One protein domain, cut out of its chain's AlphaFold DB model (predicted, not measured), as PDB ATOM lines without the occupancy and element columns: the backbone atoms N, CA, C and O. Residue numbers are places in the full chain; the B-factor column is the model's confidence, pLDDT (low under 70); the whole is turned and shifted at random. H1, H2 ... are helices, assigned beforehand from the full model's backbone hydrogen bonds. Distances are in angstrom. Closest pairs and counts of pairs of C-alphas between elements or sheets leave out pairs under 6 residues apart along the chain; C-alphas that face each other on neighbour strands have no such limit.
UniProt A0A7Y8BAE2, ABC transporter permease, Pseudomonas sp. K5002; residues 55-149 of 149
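Overview. This is residues 55 to 149 of the 149 residues of the protein "ABC transporter permease" of Pseudomonas sp. K5002 (UniProt A0A7Y8BAE2). The helical hairpin H2 and H3 opens as a V, and short H4 bridges its open end, making a loose up-and-down bundle. Long H1 is an arm near H2 alone; its residues 55 to 66 stick out. The printed part, all helix, has 95 residues with four named helices, H1 to H4 along the chain. It is only just loose, close to compact: radius of gyration of the C-alphas 15.0 A, spans 45 by 31 by 20 A.

Arrangement. H3, residues 109 to 134, touches H2, residues 88 to 104, with residues 109 to 120 alone; the closest C-alphas, of Val 99 and Ala 112, are 5.7 A apart. They run opposite ways at a shallow tilt of 33 degrees, only just short of steep. H4, residues 138 to 148, touches H3 at residues 127 to 131 alone, a second hairpin; the closest C-alphas, of Thr 131 and Ser 138, are 5.4 A apart. H2 and H4 touch only at their ends; the closest C-alphas, of Ser 90 and Leu 146, are 5.3 A apart. H1, residues 55 to 80, is close to H2 but not clearly touching; the closest C-alphas, of Ile 71 and Val 88, are 7.5 A apart. H1 is apart from H3 and H4. Every O i to N i+4 pair is within hydrogen-bond range in H2 and H4, 19 of 22 in H1 and 21 of 22 in H3.

Along the chain. From first to last C-alpha H3 measures 36.1 A, H2 24.3 A, H4 15.2 A and H1 36.9 A, with a kink of 29 degrees near residue 74. C-alpha 55 begins H1 at (-4.803, 17.106, 0.340); C-alpha 148 ends H4 at (27.901, 19.789, 18.048).

Size, cuts and confidence. The two C-alphas farthest apart, of Phe 55 and Lys 135, are 49.1 A apart. The printed part has no cut and no long link, and no printed residue is under 70 in pLDDT.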
ATOM      1  N   PHE A  55      -6.003  17.479   1.089       94.69
ATOM      2  CA  PHE A  55      -4.803  17.106   0.340       94.69
ATOM      3  C   PHE A  55      -3.543  17.767   0.913       94.69
ATOM      4  O   PHE A  55      -2.508  17.119   0.993       94.69
ATOM      5  N   GLY A  56      -3.642  19.023   1.366       95.25
ATOM      6  CA  GLY A  56      -2.533  19.733   2.006       95.25
ATOM      7  C   GLY A  56      -2.054  19.035   3.280       95.25
ATOM      8  O   GLY A  56      -0.865  18.756   3.407       95.25
ATOM      9  N   ASN A  57      -2.966  18.686   4.193       94.38
ATOM     10  CA  ASN A  57      -2.598  18.003   5.432       94.38
ATOM     11  C   ASN A  57      -2.035  16.596   5.177       94.38
ATOM     12  O   ASN A  57      -1.002  16.228   5.735       94.38
ATOM     13  N   ILE A  58      -2.659  15.829   4.279       94.62
ATOM     14  CA  ILE A  58      -2.182  14.494   3.905       94.62
ATOM     15  C   ILE A  58      -0.808  14.567   3.224       94.62
ATOM     16  O   ILE A  58       0.091  13.806   3.576       94.62
ATOM     17  N   ALA A  59      -0.601  15.504   2.296       95.88
ATOM     18  CA  ALA A  59       0.695  15.712   1.654       95.88
ATOM     19  C   ALA A  59       1.771  16.113   2.672       95.88
ATOM     20  O   ALA A  59       2.873  15.570   2.630       95.88
ATOM     21  N   ASN A  60       1.447  16.992   3.622       94.56
ATOM     22  CA  ASN A  60       2.354  17.370   4.706       94.56
ATOM     23  C   ASN A  60       2.713  16.170   5.592       94.56
ATOM     24  O   ASN A  60       3.879  16.004   5.947       94.56
ATOM     25  N   LEU A  61       1.747  15.301   5.903       93.94
ATOM     26  CA  LEU A  61       1.986  14.074   6.662       93.94
ATOM     27  C   LEU A  61       2.949  13.135   5.919       93.94
ATOM     28  O   LEU A  61       3.904  12.628   6.510       93.94
ATOM     29  N   PHE A  62       2.747  12.942   4.611       94.38
ATOM     30  CA  PHE A  62       3.659  12.149   3.784       94.38
ATOM     31  C   PHE A  62       5.047  12.782   3.664       94.38
ATOM     32  O   PHE A  62       6.034  12.055   3.717       94.38
ATOM     33  N   GLN A  63       5.153  14.108   3.545       94.94
ATOM     34  CA  GLN A  63       6.446  14.800   3.517       94.94
ATOM     35  C   GLN A  63       7.211  14.628   4.837       94.94
ATOM     36  O   GLN A  63       8.396  14.302   4.813       94.94
ATOM     37  N   GLN A  64       6.538  14.763   5.984       93.75
ATOM     38  CA  GLN A  64       7.144  14.510   7.298       93.75
ATOM     39  C   GLN A  64       7.599  13.048   7.437       93.75
ATOM     40  O   GLN A  64       8.701  12.779   7.917       93.75
ATOM     41  N   GLY A  65       6.792  12.100   6.948       95.19
ATOM     42  CA  GLY A  65       7.154  10.682   6.909       95.19
ATOM     43  C   GLY A  65       8.320  10.373   5.964       95.19
ATOM     44  O   GLY A  65       9.162   9.534   6.285       95.19
ATOM     45  N   ALA A  66       8.414  11.066   4.826       95.56
ATOM     46  CA  ALA A  66       9.478  10.872   3.846       95.56
ATOM     47  C   ALA A  66      10.862  11.190   4.429       95.56
ATOM     48  O   ALA A  66      11.808  10.454   4.156       95.56
ATOM     49  N   ILE A  67      10.974  12.219   5.278       93.75
ATOM     50  CA  ILE A  67      12.232  12.572   5.959       93.75
ATOM     51  C   ILE A  67      12.737  11.385   6.789       93.75
ATOM     52  O   ILE A  67      13.865  10.926   6.604       93.75
ATOM     53  N   VAL A  68      11.880  10.835   7.655       94.50
ATOM     54  CA  VAL A  68      12.227   9.678   8.496       94.50
ATOM     55  C   VAL A  68      12.490   8.434   7.644       94.50
ATOM     56  O   VAL A  68      13.422   7.687   7.927       94.50
ATOM     57  N   GLY A  69      11.718   8.224   6.574       95.88
ATOM     58  CA  GLY A  69      11.895   7.096   5.657       95.88
ATOM     59  C   GLY A  69      13.245   7.105   4.936       95.88
ATOM     60  O   GLY A  69      13.931   6.086   4.906       95.88
ATOM     61  N   ILE A  70      13.667   8.257   4.405       95.06
ATOM     62  CA  ILE A  70      14.974   8.418   3.747       95.06
ATOM     63  C   ILE A  70      16.107   8.183   4.752       95.06
ATOM     64  O   ILE A  70      17.052   7.447   4.459       95.06
ATOM     65  N   ILE A  71      15.989   8.753   5.955       95.25
ATOM     66  CA  ILE A  71      16.956   8.542   7.038       95.25
ATOM     67  C   ILE A  71      17.053   7.055   7.398       95.25
ATOM     68  O   ILE A  71      18.156   6.523   7.491       95.25
ATOM     69  N   ALA A  72      15.923   6.358   7.542       95.81
ATOM     70  CA  ALA A  72      15.895   4.940   7.894       95.81
ATOM     71  C   ALA A  72      16.638   4.056   6.874       95.81
ATOM     72  O   ALA A  72      17.332   3.111   7.259       95.81
ATOM     73  N   ILE A  73      16.554   4.385   5.580       96.06
ATOM     74  CA  ILE A  73      17.314   3.691   4.529       96.06
ATOM     75  C   ILE A  73      18.822   3.858   4.765       96.06
ATOM     76  O   ILE A  73      19.553   2.870   4.762       96.06
ATOM     77  N   GLY A  74      19.292   5.080   5.036       92.88
ATOM     78  CA  GLY A  74      20.701   5.338   5.363       92.88
ATOM     79  C   GLY A  74      21.153   4.620   6.640       92.88
ATOM     80  O   GLY A  74      22.183   3.945   6.658       92.88
ATOM     81  N   MET A  75      20.331   4.684   7.687       95.19
ATOM     82  CA  MET A  75      20.588   4.050   8.982       95.19
ATOM     83  C   MET A  75      20.654   2.522   8.906       95.19
ATOM     84  O   MET A  75      21.341   1.899   9.713       95.19
ATOM     85  N   THR A  76      20.011   1.907   7.910       95.56
ATOM     86  CA  THR A  76      20.126   0.464   7.668       95.56
ATOM     87  C   THR A  76      21.585   0.066   7.429       95.56
ATOM     88  O   THR A  76      22.052  -0.909   8.014       95.56
ATOM     89  N   PHE A  77      22.349   0.842   6.654       92.31
ATOM     90  CA  PHE A  77      23.771   0.562   6.421       92.31
ATOM     91  C   PHE A  77      24.604   0.680   7.700       92.31
ATOM     92  O   PHE A  77      25.468  -0.161   7.950       92.31
ATOM     93  N   VAL A  78      24.311   1.669   8.547       92.50
ATOM     94  CA  VAL A  78      24.989   1.841   9.841       92.50
ATOM     95  C   VAL A  78      24.755   0.622  10.734       92.50
ATOM     96  O   VAL A  78      25.712   0.029  11.235       92.50
ATOM     97  N   ILE A  79      23.499   0.192  10.866       94.50
ATOM     98  CA  ILE A  79      23.123  -0.950  11.706       94.50
ATOM     99  C   ILE A  79      23.730  -2.253  11.172       94.50
ATOM    100  O   ILE A  79      24.220  -3.062  11.957       94.50
ATOM    101  N   LEU A  80      23.766  -2.448   9.849       95.94
ATOM    102  CA  LEU A  80      24.396  -3.625   9.234       95.94
ATOM    103  C   LEU A  80      25.892  -3.733   9.556       95.94
ATOM    104  O   LEU A  80      26.419  -4.838   9.642       95.94
ATOM    105  N   THR A  81      26.568  -2.606   9.785       91.00
ATOM    106  CA  THR A  81      27.971  -2.580  10.234       91.00
ATOM    107  C   THR A  81      28.140  -2.718  11.754       91.00
ATOM    108  O   THR A  81      29.241  -2.517  12.260       91.00
ATOM    109  N   ALA A  82      27.069  -3.060  12.484       92.19
ATOM    110  CA  ALA A  82      27.013  -3.141  13.946       92.19
ATOM    111  C   ALA A  82      27.389  -1.826  14.659       92.19
ATOM    112  O   ALA A  82      27.880  -1.834  15.789       92.19
ATOM    113  N   ASN A  83      27.144  -0.690  14.002       92.12
ATOM    114  CA  ASN A  83      27.351   0.642  14.558       92.12
ATOM    115  C   ASN A  83      26.026   1.262  15.023       92.12
ATOM    116  O   ASN A  83      24.945   0.863  14.587       92.12
ATOM    117  N   ILE A  84      26.122   2.258  15.904       92.88
ATOM    118  CA  ILE A  84      24.987   3.065  16.363       92.88
ATOM    119  C   ILE A  84      25.260   4.505  15.942       92.88
ATOM    120  O   ILE A  84      26.308   5.053  16.287       92.88
ATOM    121  N   ASP A  85      24.322   5.105  15.215       93.88
ATOM    122  CA  ASP A  85      24.370   6.519  14.848       93.88
ATOM    123  C   ASP A  85      23.258   7.279  15.574       93.88
ATOM    124  O   ASP A  85      22.068   6.994  15.428       93.88
ATOM    125  N   LEU A  86      23.688   8.203  16.433       93.94
ATOM    126  CA  LEU A  86      22.825   9.112  17.174       93.94
ATOM    127  C   LEU A  86      22.716  10.495  16.516       93.94
ATOM    128  O   LEU A  86      21.714  11.180  16.716       93.94
ATOM    129  N   SER A  87      23.710  10.927  15.736       95.06
ATOM    130  CA  SER A  87      23.781  12.289  15.198       95.06
ATOM    131  C   SER A  87      22.840  12.527  14.024       95.06
ATOM    132  O   SER A  87      22.615  13.685  13.677       95.06
ATOM    133  N   VAL A  88      22.248  11.492  13.424       93.38
ATOM    134  CA  VAL A  88      21.419  11.643  12.213       93.38
ATOM    135  C   VAL A  88      20.280  12.667  12.354       93.38
ATOM    136  O   VAL A  88      19.981  13.394  11.407       93.38
ATOM    137  N   GLY A  89      19.694  12.798  13.553       92.25
ATOM    138  CA  GLY A  89      18.679  13.817  13.845       92.25
ATOM    139  C   GLY A  89      19.240  15.241  13.814       92.25
ATOM    140  O   GLY A  89      18.696  16.102  13.123       92.25
ATOM    141  N   SER A  90      20.363  15.472  14.503       95.19
ATOM    142  CA  SER A  90      21.069  16.766  14.504       95.19
ATOM    143  C   SER A  90      21.577  17.148  13.110       95.19
ATOM    144  O   SER A  90      21.413  18.285  12.683       95.19
ATOM    145  N   LEU A  91      22.083  16.181  12.333       95.81
ATOM    146  CA  LEU A  91      22.566  16.414  10.973       95.81
ATOM    147  C   LEU A  91      21.422  16.791  10.022       95.81
ATOM    148  O   LEU A  91      21.586  17.671   9.176       95.81
ATOM    149  N   CYS A  92      20.248  16.170  10.178       95.19
ATOM    150  CA  CYS A  92      19.049  16.544   9.432       95.19
ATOM    151  C   CYS A  92      18.586  17.968   9.779       95.19
ATOM    152  O   CYS A  92      18.267  18.746   8.877       95.19
ATOM    153  N   ALA A  93      18.565  18.322  11.068       95.56
ATOM    154  CA  ALA A  93      18.202  19.665  11.521       95.56
ATOM    155  C   ALA A  93      19.189  20.722  10.999       95.56
ATOM    156  O   ALA A  93      18.769  21.727  10.422       95.56
ATOM    157  N   PHE A  94      20.491  20.446  11.110       97.06
ATOM    158  CA  PHE A  94      21.560  21.276  10.563       97.06
ATOM    159  C   PHE A  94      21.391  21.501   9.056       97.06
ATOM    160  O   PHE A  94      21.453  22.638   8.597       97.06
ATOM    161  N   GLY A  95      21.109  20.450   8.278       96.69
ATOM    162  CA  GLY A  95      20.864  20.573   6.840       96.69
ATOM    163  C   GLY A  95      19.677  21.486   6.512       96.69
ATOM    164  O   GLY A  95      19.774  22.330   5.623       96.69
ATOM    165  N   GLY A  96      18.579  21.376   7.266       95.69
ATOM    166  CA  GLY A  96      17.420  22.262   7.119       95.69
ATOM    167  C   GLY A  96      17.759  23.731   7.390       95.69
ATOM    168  O   GLY A  96      17.403  24.605   6.596       95.69
ATOM    169  N   ILE A  97      18.501  23.998   8.468       97.06
ATOM    170  CA  ILE A  97      18.974  25.347   8.812       97.06
ATOM    171  C   ILE A  97      19.936  25.869   7.741       97.06
ATOM    172  O   ILE A  97      19.814  27.017   7.321       97.06
ATOM    173  N   LEU A  98      20.858  25.037   7.255       97.75
ATOM    174  CA  LEU A  98      21.829  25.428   6.240       97.75
ATOM    175  C   LEU A  98      21.142  25.841   4.933       97.75
ATOM    176  O   LEU A  98      21.461  26.898   4.391       97.75
ATOM    177  N   VAL A  99      20.147  25.078   4.465       97.62
ATOM    178  CA  VAL A  99      19.329  25.482   3.308       97.62
ATOM    179  C   VAL A  99      18.626  26.810   3.586       97.62
ATOM    180  O   VAL A  99      18.683  27.703   2.745       97.62
ATOM    181  N   ALA A 100      17.998  26.972   4.755       97.69
ATOM    182  CA  ALA A 100      17.297  28.207   5.107       97.69
ATOM    183  C   ALA A 100      18.232  29.432   5.104       97.69
ATOM    184  O   ALA A 100      17.880  30.473   4.550       97.69
ATOM    185  N   VAL A 101      19.442  29.295   5.655       97.94
ATOM    186  CA  VAL A 101      20.470  30.347   5.665       97.94
ATOM    187  C   VAL A 101      20.947  30.669   4.249       97.94
ATOM    188  O   VAL A 101      21.039  31.841   3.888       97.94
ATOM    189  N   LEU A 102      21.208  29.658   3.415       97.75
ATOM    190  CA  LEU A 102      21.621  29.867   2.024       97.75
ATOM    191  C   LEU A 102      20.538  30.603   1.222       97.75
ATOM    192  O   LEU A 102      20.839  31.564   0.515       97.75
ATOM    193  N   LEU A 103      19.272  30.212   1.380       97.44
ATOM    194  CA  LEU A 103      18.145  30.903   0.751       97.44
ATOM    195  C   LEU A 103      18.012  32.349   1.253       97.44
ATOM    196  O   LEU A 103      17.772  33.254   0.455       97.44
ATOM    197  N   GLN A 104      18.216  32.595   2.553       97.75
ATOM    198  CA  GLN A 104      18.212  33.948   3.122       97.75
ATOM    199  C   GLN A 104      19.308  34.830   2.503       97.75
ATOM    200  O   GLN A 104      19.073  36.006   2.222       97.75
ATOM    201  N   GLN A 105      20.475  34.249   2.215       96.94
ATOM    202  CA  GLN A 105      21.588  34.895   1.509       96.94
ATOM    203  C   GLN A 105      21.369  35.027  -0.010       96.94
ATOM    204  O   GLN A 105      22.306  35.343  -0.738       96.94
ATOM    205  N   GLN A 106      20.143  34.814  -0.501       96.12
ATOM    206  CA  GLN A 106      19.776  34.884  -1.920       96.12
ATOM    207  C   GLN A 106      20.470  33.829  -2.798       96.12
ATOM    208  O   GLN A 106      20.498  33.955  -4.025       96.12
ATOM    209  N   VAL A 107      21.006  32.754  -2.207       96.38
ATOM    210  CA  VAL A 107      21.468  31.600  -2.981       96.38
ATOM    211  C   VAL A 107      20.246  30.883  -3.542       96.38
ATOM    212  O   VAL A 107      19.314  30.554  -2.813       96.38
ATOM    213  N   SER A 108      20.238  30.622  -4.850       96.00
ATOM    214  CA  SER A 108      19.125  29.903  -5.481       96.00
ATOM    215  C   SER A 108      18.935  28.509  -4.867       96.00
ATOM    216  O   SER A 108      19.912  27.817  -4.576       96.00
ATOM    217  N   GLY A 109      17.684  28.054  -4.731       93.75
ATOM    218  CA  GLY A 109      17.380  26.721  -4.187       93.75
ATOM    219  C   GLY A 109      18.058  25.579  -4.953       93.75
ATOM    220  O   GLY A 109      18.515  24.612  -4.346       93.75
ATOM    221  N   TRP A 110      18.223  25.746  -6.269       95.31
ATOM    222  CA  TRP A 110      18.950  24.816  -7.135       95.31
ATOM    223  C   TRP A 110      20.420  24.637  -6.753       95.31
ATOM    224  O   TRP A 110      20.973  23.572  -7.007       95.31
ATOM    225  N   LEU A 111      21.046  25.643  -6.137       96.44
ATOM    226  CA  LEU A 111      22.420  25.564  -5.644       96.44
ATOM    227  C   LEU A 111      22.476  25.241  -4.144       96.44
ATOM    228  O   LEU A 111      23.341  24.482  -3.713       96.44
ATOM    229  N   ALA A 112      21.534  25.769  -3.359       97.12
ATOM    230  CA  ALA A 112      21.489  25.577  -1.913       97.12
ATOM    231  C   ALA A 112      21.307  24.101  -1.518       97.12
ATOM    232  O   ALA A 112      21.959  23.627  -0.585       97.12
ATOM    233  N   VAL A 113      20.460  23.361  -2.247       95.94
ATOM    234  CA  VAL A 113      20.202  21.941  -1.968       95.94
ATOM    235  C   VAL A 113      21.445  21.075  -2.235       95.94
ATOM    236  O   VAL A 113      21.900  20.423  -1.294       95.94
ATOM    237  N   PRO A 114      22.070  21.084  -3.434       97.38
ATOM    238  CA  PRO A 114      23.308  20.337  -3.662       97.38
ATOM    239  C   PRO A 114      24.446  20.747  -2.726       97.38
ATOM    240  O   PRO A 114      25.157  19.878  -2.229       97.38
ATOM    241  N   ALA A 115      24.605  22.044  -2.439       97.12
ATOM    242  CA  ALA A 115      25.632  22.519  -1.512       97.12
ATOM    243  C   ALA A 115      25.444  21.929  -0.105       97.12
ATOM    244  O   ALA A 115      26.394  21.423   0.487       97.12
ATOM    245  N   THR A 116      24.209  21.918   0.399       97.44
ATOM    246  CA  THR A 116      23.886  21.316   1.701       97.44
ATOM    247  C   THR A 116      24.150  19.811   1.705       97.44
ATOM    248  O   THR A 116      24.727  19.295   2.660       97.44
ATOM    249  N   LEU A 117      23.789  19.101   0.630       96.75
ATOM    250  CA  LEU A 117      24.069  17.667   0.498       96.75
ATOM    251  C   LEU A 117      25.574  17.370   0.510       96.75
ATOM    252  O   LEU A 117      25.996  16.409   1.149       96.75
ATOM    253  N   LEU A 118      26.389  18.204  -0.143       97.94
ATOM    254  CA  LEU A 118      27.848  18.075  -0.123       97.94
ATOM    255  C   LEU A 118      28.422  18.296   1.280       97.94
ATOM    256  O   LEU A 118      29.302  17.547   1.700       97.94
ATOM    257  N   VAL A 119      27.907  19.277   2.026       97.81
ATOM    258  CA  VAL A 119      28.308  19.498   3.423       97.81
ATOM    259  C   VAL A 119      27.901  18.309   4.297       97.81
ATOM    260  O   VAL A 119      28.721  17.810   5.062       97.81
ATOM    261  N   GLY A 120      26.678  17.794   4.144       96.12
ATOM    262  CA  GLY A 120      26.219  16.599   4.856       96.12
ATOM    263  C   GLY A 120      27.079  15.367   4.555       96.12
ATOM    264  O   GLY A 120      27.471  14.648   5.473       96.12
ATOM    265  N   LEU A 121      27.451  15.165   3.288       96.25
ATOM    266  CA  LEU A 121      28.377  14.111   2.874       96.25
ATOM    267  C   LEU A 121      29.760  14.291   3.517       96.25
ATOM    268  O   LEU A 121      30.337  13.322   4.007       96.25
ATOM    269  N   ALA A 122      30.288  15.517   3.557       97.62
ATOM    270  CA  ALA A 122      31.573  15.812   4.188       97.62
ATOM    271  C   ALA A 122      31.544  15.528   5.700       97.62
ATOM    272  O   ALA A 122      32.453  14.891   6.229       97.62
ATOM    273  N   ILE A 123      30.475  15.924   6.396       96.44
ATOM    274  CA  ILE A 123      30.306  15.645   7.828       96.44
ATOM    275  C   ILE A 123      30.176  14.134   8.075       96.44
ATOM    276  O   ILE A 123      30.862  13.592   8.941       96.44
ATOM    277  N   GLY A 124      29.351  13.433   7.292       93.81
ATOM    278  CA  GLY A 124      29.163  11.986   7.422       93.81
ATOM    279  C   GLY A 124      30.448  11.195   7.159       93.81
ATOM    280  O   GLY A 124      30.810  10.305   7.930       93.81
ATOM    281  N   THR A 125      31.189  11.557   6.109       94.50
ATOM    282  CA  THR A 125      32.493  10.948   5.802       94.50
ATOM    283  C   THR A 125      33.530  11.246   6.880       94.50
ATOM    284  O   THR A 125      34.292  10.345   7.231       94.50
ATOM    285  N   LEU A 126      33.535  12.448   7.463       95.50
ATOM    286  CA  LEU A 126      34.387  12.786   8.603       95.50
ATOM    287  C   LEU A 126      34.060  11.916   9.826       95.50
ATOM    288  O   LEU A 126      34.962  11.284  10.371       95.50
ATOM    289  N   MET A 127      32.791  11.824  10.231       94.00
ATOM    290  CA  MET A 127      32.367  11.003  11.376       94.00
ATOM    291  C   MET A 127      32.704   9.515  11.178       94.00
ATOM    292  O   MET A 127      33.243   8.865  12.081       94.00
ATOM    293  N   GLY A 128      32.462   8.982   9.977       92.19
ATOM    294  CA  GLY A 128      32.841   7.613   9.622       92.19
ATOM    295  C   GLY A 128      34.357   7.399   9.641       92.19
ATOM    296  O   GLY A 128      34.844   6.423  10.208       92.19
ATOM    297  N   SER A 129      35.122   8.350   9.103       94.19
ATOM    298  CA  SER A 129      36.589   8.297   9.088       94.19
ATOM    299  C   SER A 129      37.179   8.346  10.498       94.19
ATOM    300  O   SER A 129      38.076   7.568  10.811       94.19
ATOM    301  N   LEU A 130      36.655   9.201  11.380       94.44
ATOM    302  CA  LEU A 130      37.079   9.268  12.783       94.44
ATOM    303  C   LEU A 130      36.816   7.952  13.519       94.44
ATOM    304  O   LEU A 130      37.645   7.517  14.316       94.44
ATOM    305  N   THR A 131      35.705   7.287  13.211       93.31
ATOM    306  CA  THR A 131      35.395   5.963  13.761       93.31
ATOM    307  C   THR A 131      36.415   4.921  13.282       93.31
ATOM    308  O   THR A 131      37.022   4.223  14.093       93.31
ATOM    309  N   VAL A 132      36.656   4.843  11.968       92.69
ATOM    310  CA  VAL A 132      37.525   3.821  11.357       92.69
ATOM    311  C   VAL A 132      39.004   4.044  11.686       92.69
ATOM    312  O   VAL A 132      39.677   3.136  12.173       92.69
ATOM    313  N   PHE A 133      39.528   5.244  11.432       94.81
ATOM    314  CA  PHE A 133      40.951   5.549  11.602       94.81
ATOM    315  C   PHE A 133      41.303   5.901  13.046       94.81
ATOM    316  O   PHE A 133      42.374   5.531  13.523       94.81
ATOM    317  N   GLY A 134      40.397   6.581  13.754       91.81
ATOM    318  CA  GLY A 134      40.583   6.933  15.160       91.81
ATOM    319  C   GLY A 134      40.388   5.757  16.115       91.81
ATOM    320  O   GLY A 134      40.759   5.871  17.280       91.81
ATOM    321  N   LYS A 135      39.842   4.622  15.642       92.00
ATOM    322  CA  LYS A 135      39.531   3.429  16.455       92.00
ATOM    323  C   LYS A 135      38.660   3.752  17.675       92.00
ATOM    324  O   LYS A 135      38.746   3.089  18.709       92.00
ATOM    325  N   VAL A 136      37.826   4.783  17.552       93.38
ATOM    326  CA  VAL A 136      36.868   5.196  18.578       93.38
ATOM    327  C   VAL A 136      35.521   4.550  18.253       93.38
ATOM    328  O   VAL A 136      35.119   4.568  17.089       93.38
ATOM    329  N   PRO A 137      34.794   3.997  19.239       93.00
ATOM    330  CA  PRO A 137      33.440   3.493  19.018       93.00
ATOM    331  C   PRO A 137      32.518   4.538  18.363       93.00
ATOM    332  O   PRO A 137      32.465   5.689  18.806       93.00
ATOM    333  N   SER A 138      31.743   4.122  17.354       93.50
ATOM    334  CA  SER A 138      30.844   4.990  16.566       93.50
ATOM    335  C   SER A 138      29.836   5.764  17.413       93.50
ATOM    336  O   SER A 138      29.574   6.934  17.141       93.50
ATOM    337  N   PHE A 139      29.329   5.154  18.485       94.06
ATOM    338  CA  PHE A 139      28.424   5.807  19.432       94.06
ATOM    339  C   PHE A 139      29.017   7.091  20.035       94.06
ATOM    340  O   PHE A 139      28.300   8.069  20.202       94.06
ATOM    341  N   ILE A 140      30.321   7.125  20.342       95.38
ATOM    342  CA  ILE A 140      30.958   8.306  20.951       95.38
ATOM    343  C   ILE A 140      31.067   9.433  19.924       95.38
ATOM    344  O   ILE A 140      30.742  10.579  20.226       95.38
ATOM    345  N   ILE A 141      31.499   9.104  18.703       95.81
ATOM    346  CA  ILE A 141      31.637  10.083  17.618       95.81
ATOM    347  C   ILE A 141      30.272  10.662  17.233       95.81
ATOM    348  O   ILE A 141      30.139  11.875  17.087       95.81
ATOM    349  N   THR A 142      29.244   9.821  17.116       95.38
ATOM    350  CA  THR A 142      27.895  10.268  16.749       95.38
ATOM    351  C   THR A 142      27.172  10.959  17.906       95.38
ATOM    352  O   THR A 142      26.405  11.883  17.670       95.38
ATOM    353  N   LEU A 143      27.473  10.636  19.169       95.81
ATOM    354  CA  LEU A 143      27.020  11.437  20.312       95.81
ATOM    355  C   LEU A 143      27.659  12.834  20.317       95.81
ATOM    356  O   LEU A 143      26.970  13.826  20.541       95.81
ATOM    357  N   ALA A 144      28.965  12.927  20.049       95.06
ATOM    358  CA  ALA A 144      29.637  14.217  19.914       95.06
ATOM    359  C   ALA A 144      29.040  15.026  18.751       95.06
ATOM    360  O   ALA A 144      28.774  16.217  18.902       95.06
ATOM    361  N   GLY A 145      28.759  14.361  17.626       95.62
ATOM    362  CA  GLY A 145      28.034  14.934  16.494       95.62
ATOM    363  C   GLY A 145      26.655  15.465  16.871       95.62
ATOM    364  O   GLY A 145      26.341  16.593  16.519       95.62
ATOM    365  N   LEU A 146      25.878  14.695  17.644       95.56
ATOM    366  CA  LEU A 146      24.536  15.069  18.101       95.56
ATOM    367  C   LEU A 146      24.513  16.399  18.858       95.56
ATOM    368  O   LEU A 146      23.548  17.144  18.734       95.56
ATOM    369  N   VAL A 147      25.540  16.674  19.664       95.44
ATOM    370  CA  VAL A 147      25.613  17.886  20.501       95.44
ATOM    371  C   VAL A 147      26.300  19.052  19.779       95.44
ATOM    372  O   VAL A 147      26.129  20.201  20.176       95.44
ATOM    373  N   SER A 148      27.093  18.773  18.742       93.00
ATOM    374  CA  SER A 148      27.901  19.789  18.048       93.00
ATOM    375  C   SER A 148      27.218  20.406  16.825       93.00
ATOM    376  O   SER A 148      27.652  21.471  16.383       93.00
ATOM    377  N   LEU A 149      26.221  19.722  16.254       90.31
ATOM    378  CA  LEU A 149      25.442  20.146  15.083       90.31
ATOM    379  C   LEU A 149      24.120  20.792  15.507       90.31
ATOM    380  O   LEU A 149      23.789  21.843  14.915       90.31
TER     381      LEU A 149